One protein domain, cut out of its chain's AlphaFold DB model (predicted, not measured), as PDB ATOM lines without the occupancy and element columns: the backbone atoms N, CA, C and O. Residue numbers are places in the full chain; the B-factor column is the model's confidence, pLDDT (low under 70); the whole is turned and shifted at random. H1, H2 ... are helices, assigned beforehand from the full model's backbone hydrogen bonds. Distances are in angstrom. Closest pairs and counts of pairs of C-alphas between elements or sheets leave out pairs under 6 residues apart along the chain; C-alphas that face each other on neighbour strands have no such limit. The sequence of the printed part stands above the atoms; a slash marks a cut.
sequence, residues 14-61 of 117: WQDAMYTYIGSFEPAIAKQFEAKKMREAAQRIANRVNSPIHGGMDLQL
ATOM      1  N   TRP A  14      36.828 -10.594  -7.681       74.75
ATOM      2  CA  TRP A  14      36.969 -11.869  -8.387       74.75
ATOM      3  C   TRP A  14      37.440 -12.991  -7.459       74.75
ATOM      4  O   TRP A  14      36.945 -14.111  -7.529       74.75
ATOM      5  N   GLN A  15      38.363 -12.686  -6.545       81.62
ATOM      6  CA  GLN A  15      38.806 -13.655  -5.554       81.62
ATOM      7  C   GLN A  15      37.667 -14.044  -4.597       81.62
ATOM      8  O   GLN A  15      37.548 -15.215  -4.260       81.62
ATOM      9  N   ASP A  16      36.795 -13.108  -4.208       87.69
ATOM     10  CA  ASP A  16      35.598 -13.384  -3.401       87.69
ATOM     11  C   ASP A  16      34.602 -14.288  -4.157       87.69
ATOM     12  O   ASP A  16      34.040 -15.214  -3.568       87.69
ATOM     13  N   ALA A  17      34.433 -14.097  -5.471       84.69
ATOM     14  CA  ALA A  17      33.641 -15.001  -6.311       84.69
ATOM     15  C   ALA A  17      34.248 -16.416  -6.374       84.69
ATOM     16  O   ALA A  17      33.527 -17.401  -6.227       84.69
ATOM     17  N   MET A  18      35.575 -16.527  -6.510       88.00
ATOM     18  CA  MET A  18      36.285 -17.812  -6.466       88.00
ATOM     19  C   MET A  18      36.111 -18.521  -5.118       88.00
ATOM     20  O   MET A  18      35.840 -19.720  -5.087       88.00
ATOM     21  N   TYR A  19      36.230 -17.783  -4.010       92.06
ATOM     22  CA  TYR A  19      35.965 -18.301  -2.665       92.06
ATOM     23  C   TYR A  19      34.524 -18.788  -2.511       92.06
ATOM     24  O   TYR A  19      34.302 -19.831  -1.908       92.06
ATOM     25  N   THR A  20      33.561 -18.053  -3.063       90.94
ATOM     26  CA  THR A  20      32.138 -18.404  -2.995       90.94
ATOM     27  C   THR A  20      31.851 -19.675  -3.792       90.94
ATOM     28  O   THR A  20      31.197 -20.584  -3.288       90.94
ATOM     29  N   TYR A  21      32.379 -19.770  -5.016       89.56
ATOM     30  CA  TYR A  21      32.207 -20.946  -5.864       89.56
ATOM     31  C   TYR A  21      32.878 -22.180  -5.262       89.56
ATOM     32  O   TYR A  21      32.198 -23.174  -5.026       89.56
ATOM     33  N   ILE A  22      34.178 -22.114  -4.946       92.38
ATOM     34  CA  ILE A  22      34.884 -23.257  -4.348       92.38
ATOM     35  C   ILE A  22      34.286 -23.602  -2.985       92.38
ATOM     36  O   ILE A  22      34.038 -24.767  -2.703       92.38
ATOM     37  N   GLY A  23      33.974 -22.603  -2.159       93.56
ATOM     38  CA  GLY A  23      33.356 -22.799  -0.850       93.56
ATOM     39  C   GLY A  23      31.990 -23.490  -0.896       93.56
ATOM     40  O   GLY A  23      31.584 -24.070   0.107       93.56
ATOM     41  N   SER A  24      31.300 -23.485  -2.045       93.12
ATOM     42  CA  SER A  24      30.035 -24.212  -2.211       93.12
ATOM     43  C   SER A  24      30.200 -25.737  -2.188       93.12
ATOM     44  O   SER A  24      29.247 -26.437  -1.849       93.12
ATOM     45  N   PHE A  25      31.397 -26.247  -2.494       93.00
ATOM     46  CA  PHE A  25      31.719 -27.677  -2.462       93.00
ATOM     47  C   PHE A  25      32.944 -28.032  -1.597       93.00
ATOM     48  O   PHE A  25      33.122 -29.200  -1.272       93.00
ATOM     49  N   GLU A  26      33.733 -27.051  -1.140       93.50
ATOM     50  CA  GLU A  26      34.869 -27.215  -0.217       93.50
ATOM     51  C   GLU A  26      34.646 -26.438   1.101       93.50
ATOM     52  O   GLU A  26      34.973 -25.245   1.201       93.50
ATOM     53  N   PRO A  27      34.150 -27.089   2.173       93.50
ATOM     54  CA  PRO A  27      33.814 -26.418   3.435       93.50
ATOM     55  C   PRO A  27      34.994 -25.709   4.118       93.50
ATOM     56  O   PRO A  27      34.816 -24.689   4.790       93.50
ATOM     57  N   ALA A  28      36.215 -26.224   3.944       92.88
ATOM     58  CA  ALA A  28      37.425 -25.597   4.480       92.88
ATOM     59  C   ALA A  28      37.668 -24.208   3.862       92.88
ATOM     60  O   ALA A  28      38.068 -23.274   4.561       92.88
ATOM     61  N   ILE A  29      37.361 -24.058   2.572       94.25
ATOM     62  CA  ILE A  29      37.481 -22.796   1.843       94.25
ATOM     63  C   ILE A  29      36.374 -21.828   2.242       94.25
ATOM     64  O   ILE A  29      36.663 -20.651   2.447       94.25
ATOM     65  N   ALA A  30      35.146 -22.308   2.460       93.19
ATOM     66  CA  ALA A  30      34.070 -21.476   3.001       93.19
ATOM     67  C   ALA A  30      34.451 -20.881   4.371       93.19
ATOM     68  O   ALA A  30      34.347 -19.673   4.585       93.19
ATOM     69  N   LYS A  31      34.999 -21.699   5.281       93.62
ATOM     70  CA  LYS A  31      35.457 -21.229   6.599       93.62
ATOM     71  C   LYS A  31      36.612 -20.228   6.500       93.62
ATOM     72  O   LYS A  31      36.650 -19.247   7.245       93.62
ATOM     73  N   GLN A  32      37.553 -20.459   5.586       92.88
ATOM     74  CA  GLN A  32      38.631 -19.507   5.317       92.88
ATOM     75  C   GLN A  32      38.089 -18.188   4.753       92.88
ATOM     76  O   GLN A  32      38.586 -17.120   5.118       92.88
ATOM     77  N   PHE A  33      37.063 -18.243   3.902       93.31
ATOM     78  CA  PHE A  33      36.445 -17.055   3.333       93.31
ATOM     79  C   PHE A  33      35.782 -16.190   4.407       93.31
ATOM     80  O   PHE A  33      36.043 -14.989   4.457       93.31
ATOM     81  N   GLU A  34      35.040 -16.793   5.336       92.94
ATOM     82  CA  GLU A  34      34.480 -16.087   6.495       92.94
ATOM     83  C   GLU A  34      35.571 -15.378   7.311       92.94
ATOM     84  O   GLU A  34      35.488 -14.174   7.577       92.94
ATOM     85  N   ALA A  35      36.663 -16.083   7.627       91.69
ATOM     86  CA  ALA A  35      37.796 -15.497   8.342       91.69
ATOM     87  C   ALA A  35      38.423 -14.322   7.566       91.69
ATOM     88  O   ALA A  35      38.738 -13.279   8.153       91.69
ATOM     89  N   LYS A  36      38.564 -14.451   6.239       90.75
ATOM     90  CA  LYS A  36      39.031 -13.375   5.355       90.75
ATOM     91  C   LYS A  36      38.097 -12.164   5.421       90.75
ATOM     92  O   LYS A  36      38.588 -11.050   5.614       90.75
ATOM     93  N   LYS A  37      36.774 -12.344   5.315       90.56
ATOM     94  CA  LYS A  37      35.798 -11.237   5.369       90.56
ATOM     95  C   LYS A  37      35.807 -10.528   6.721       90.56
ATOM     96  O   LYS A  37      35.810  -9.295   6.748       90.56
ATOM     97  N   MET A  38      35.893 -11.275   7.823       90.44
ATOM     98  CA  MET A  38      36.025 -10.701   9.167       90.44
ATOM     99  C   MET A  38      37.302  -9.866   9.297       90.44
ATOM    100  O   MET A  38      37.260  -8.733   9.780       90.44
ATOM    101  N   ARG A  39      38.432 -10.377   8.798       88.56
ATOM    102  CA  ARG A  39      39.703  -9.647   8.808       88.56
ATOM    103  C   ARG A  39      39.654  -8.380   7.956       88.56
ATOM    104  O   ARG A  39      40.138  -7.341   8.390       88.56
ATOM    105  N   GLU A  40      39.067  -8.436   6.762       88.75
ATOM    106  CA  GLU A  40      38.880  -7.246   5.927       88.75
ATOM    107  C   GLU A  40      38.006  -6.194   6.615       88.75
ATOM    108  O   GLU A  40      38.301  -5.004   6.535       88.75
ATOM    109  N   ALA A  41      36.934  -6.610   7.295       88.69
ATOM    110  CA  ALA A  41      36.089  -5.703   8.066       88.69
ATOM    111  C   ALA A  41      36.874  -5.055   9.219       88.69
ATOM    112  O   ALA A  41      36.846  -3.832   9.359       88.69
ATOM    113  N   ALA A  42      37.647  -5.848   9.967       88.38
ATOM    114  CA  ALA A  42      38.535  -5.344  11.010       88.38
ATOM    115  C   ALA A  42      39.570  -4.359  10.444       88.38
ATOM    116  O   ALA A  42      39.746  -3.277  10.996       88.38
ATOM    117  N   GLN A  43      40.184  -4.666   9.296       86.31
ATOM    118  CA  GLN A  43      41.127  -3.771   8.622       86.31
ATOM    119  C   GLN A  43      40.470  -2.448   8.208       86.31
ATOM    120  O   GLN A  43      41.077  -1.392   8.372       86.31
ATOM    121  N   ARG A  44      39.234  -2.473   7.688       86.62
ATOM    122  CA  ARG A  44      38.493  -1.249   7.328       86.62
ATOM    123  C   ARG A  44      38.279  -0.350   8.549       86.62
ATOM    124  O   ARG A  44      38.464   0.860   8.445       86.62
ATOM    125  N   ILE A  45      37.937  -0.934   9.698       88.69
ATOM    126  CA  ILE A  45      37.780  -0.205  10.966       88.69
ATOM    127  C   ILE A  45      39.134   0.342  11.441       88.69
ATOM    128  O   ILE A  45      39.243   1.524  11.756       88.69
ATOM    129  N   ALA A  46      40.173  -0.489  11.423       87.06
ATOM    130  CA  ALA A  46      41.525  -0.161  11.870       87.06
ATOM    131  C   ALA A  46      42.159   0.981  11.048       87.06
ATOM    132  O   ALA A  46      42.739   1.922  11.592       87.06
ATOM    133  N   ASN A  47      41.949   0.971   9.728       87.12
ATOM    134  CA  ASN A  47      42.360   2.056   8.836       87.12
ATOM    135  C   ASN A  47      41.644   3.376   9.162       87.12
ATOM    136  O   ASN A  47      42.241   4.441   9.034       87.12
ATOM    137  N   ARG A  48      40.380   3.325   9.613       88.69
ATOM    138  CA  ARG A  48      39.606   4.519   9.990       88.69
ATOM    139  C   ARG A  48      40.171   5.223  11.223       88.69
ATOM    140  O   ARG A  48      40.033   6.434  11.341       88.69
ATOM    141  N   VAL A  49      40.808   4.468  12.115       91.19
ATOM    142  CA  VAL A  49      41.466   4.975  13.332       91.19
ATOM    143  C   VAL A  49      42.986   5.115  13.166       91.19
ATOM    144  O   VAL A  49      43.702   5.258  14.150       91.19
ATOM    145  N   ASN A  50      43.479   5.081  11.920       89.56
ATOM    146  CA  ASN A  50      44.892   5.210  11.550       89.56
ATOM    147  C   ASN A  50      45.834   4.229  12.281       89.56
ATOM    148  O   ASN A  50      46.980   4.554  12.585       89.56
ATOM    149  N   SER A  51      45.342   3.020  12.565       87.62
ATOM    150  CA  SER A  51      46.085   1.950  13.237       87.62
ATOM    151  C   SER A  51      45.959   0.658  12.422       87.62
ATOM    152  O   SER A  51      45.160  -0.210  12.758       87.62
ATOM    153  N   PRO A  52      46.653   0.539  11.277       85.81
ATOM    154  CA  PRO A  52      46.478  -0.594  10.375       85.81
ATOM    155  C   PRO A  52      46.922  -1.913  11.023       85.81
ATOM    156  O   PRO A  52      47.974  -1.995  11.651       85.81
ATOM    157  N   ILE A  53      46.137  -2.976  10.819       83.69
ATOM    158  CA  ILE A  53      46.523  -4.327  11.244       83.69
ATOM    159  C   ILE A  53      47.649  -4.823  10.327       83.69
ATOM    160  O   ILE A  53      47.498  -4.868   9.105       83.69
ATOM    161  N   HIS A  54      48.774  -5.219  10.918       81.56
ATOM    162  CA  HIS A  54      49.914  -5.798  10.208       81.56
ATOM    163  C   HIS A  54      49.923  -7.331  10.332       81.56
ATOM    164  O   HIS A  54      49.454  -7.885  11.324       81.56
ATOM    165  N   GLY A  55      50.456  -8.019   9.317       78.94
ATOM    166  CA  GLY A  55      50.496  -9.487   9.223       78.94
ATOM    167  C   GLY A  55      49.695 -10.030   8.035       78.94
ATOM    168  O   GLY A  55      48.808  -9.357   7.518       78.94
ATOM    169  N   GLY A  56      50.028 -11.226   7.549       74.19
ATOM    170  CA  GLY A  56      49.287 -11.922   6.489       74.19
ATOM    171  C   GLY A  56      48.301 -12.941   7.064       74.19
ATOM    172  O   GLY A  56      48.501 -13.438   8.166       74.19
ATOM    173  N   MET A  57      47.240 -13.258   6.320       80.62
ATOM    174  CA  MET A  57      46.480 -14.493   6.533       80.62
ATOM    175  C   MET A  57      46.997 -15.495   5.510       80.62
ATOM    176  O   MET A  57      47.141 -15.123   4.346       80.62
ATOM    177  N   ASP A  58      47.264 -16.725   5.935       79.81
ATOM    178  CA  ASP A  58      47.594 -17.788   4.995       79.81
ATOM    179  C   ASP A  58      46.323 -18.207   4.243       79.81
ATOM    180  O   ASP A  58      45.354 -18.692   4.837       79.81
ATOM    181  N   LEU A  59      46.294 -17.911   2.945       85.19
ATOM    182  CA  LEU A  59      45.150 -18.129   2.068       85.19
ATOM    183  C   LEU A  59      45.426 -19.354   1.202       85.19
ATOM    184  O   LEU A  59      46.424 -19.416   0.496       85.19
ATOM    185  N   GLN A  60      44.509 -20.314   1.235       87.88
ATOM    186  CA  GLN A  60      44.678 -21.652   0.662       87.88
ATOM    187  C   GLN A  60      43.902 -21.809  -0.652       87.88
ATOM    188  O   GLN A  60      43.867 -22.888  -1.237       87.88
ATOM    189  N   LEU A  61      43.290 -20.725  -1.140       87.19
ATOM    190  CA  LEU A  61      42.516 -20.709  -2.379       87.19
ATOM    191  C   LEU A  61      43.321 -21.231  -3.575       87.19
ATOM    192  O   LEU A  61      42.790 -21.999  -4.364       87.19
TER     193      LEU A  61
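What this domain is: This is residues 14 to 61 of the 117 residues of an uncharacterized protein of Paraburkholderia sp. PGU19 (UniProt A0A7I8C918). A long helix, H2, makes the length of a narrow, rod-like shape; the short helix H1 folds against the beginning of H2 as a lopsided helical hairpin. From the far end of H2 a tail without a named element, residues 49 to 61, turns and runs back alongside H2 toward the end where H1 lies. The printed part has 48 residues, with two named helices in the order H1, H2 and no named strand, and its class is all helix. It is loose, with a radius of gyration of the C-alphas of 12.2 A, and its C-alphas span 38 by 17 by 15 A.

How they stand to each other: H1, residues 14 to 23, and H2, residues 27 to 48, form a helical hairpin, two touching helices that run opposite ways. H1 touches H2 with 12 pairs of C-alphas within 8 A. The closest C-alphas of the two are those of Gly 23 and Ala 30, 4.1 A apart. H2 touches H1 with residues 29 to 33 alone. Their lines stand at a shallow tilt of 34.8 degrees, only just short of steep, and their centres are 13.6 A apart. In H1 and H2 every O i to N i+4 pair is within hydrogen-bond range.

Where its parts are: H1 begins at Trp 14, with its C-alpha at (36.969, -11.869, -8.387), and measures 13.8 A from first to last C-alpha. H2 begins at Pro 27, with its C-alpha at (33.814, -26.418, 3.435). It ends at Arg 48, with its C-alpha at (39.606, 4.519, 9.990), 32.1 A from that of Pro 27. Residues 49 to 61 follow, and C-alpha 61 is at (42.516, -20.709, -2.379).

The domain as a whole: The two C-alphas farthest apart are those of Phe 25 and Asn 50, at 38.1 A. The C-alphas of Trp 14 and Leu 61, the first and last printed, are 12.0 A apart. The link from H1 to H2, residues 24 to 26, is tight. The printed part has no cut. The mean pLDDT of the printed part is 88.3, and no printed residue is under 70.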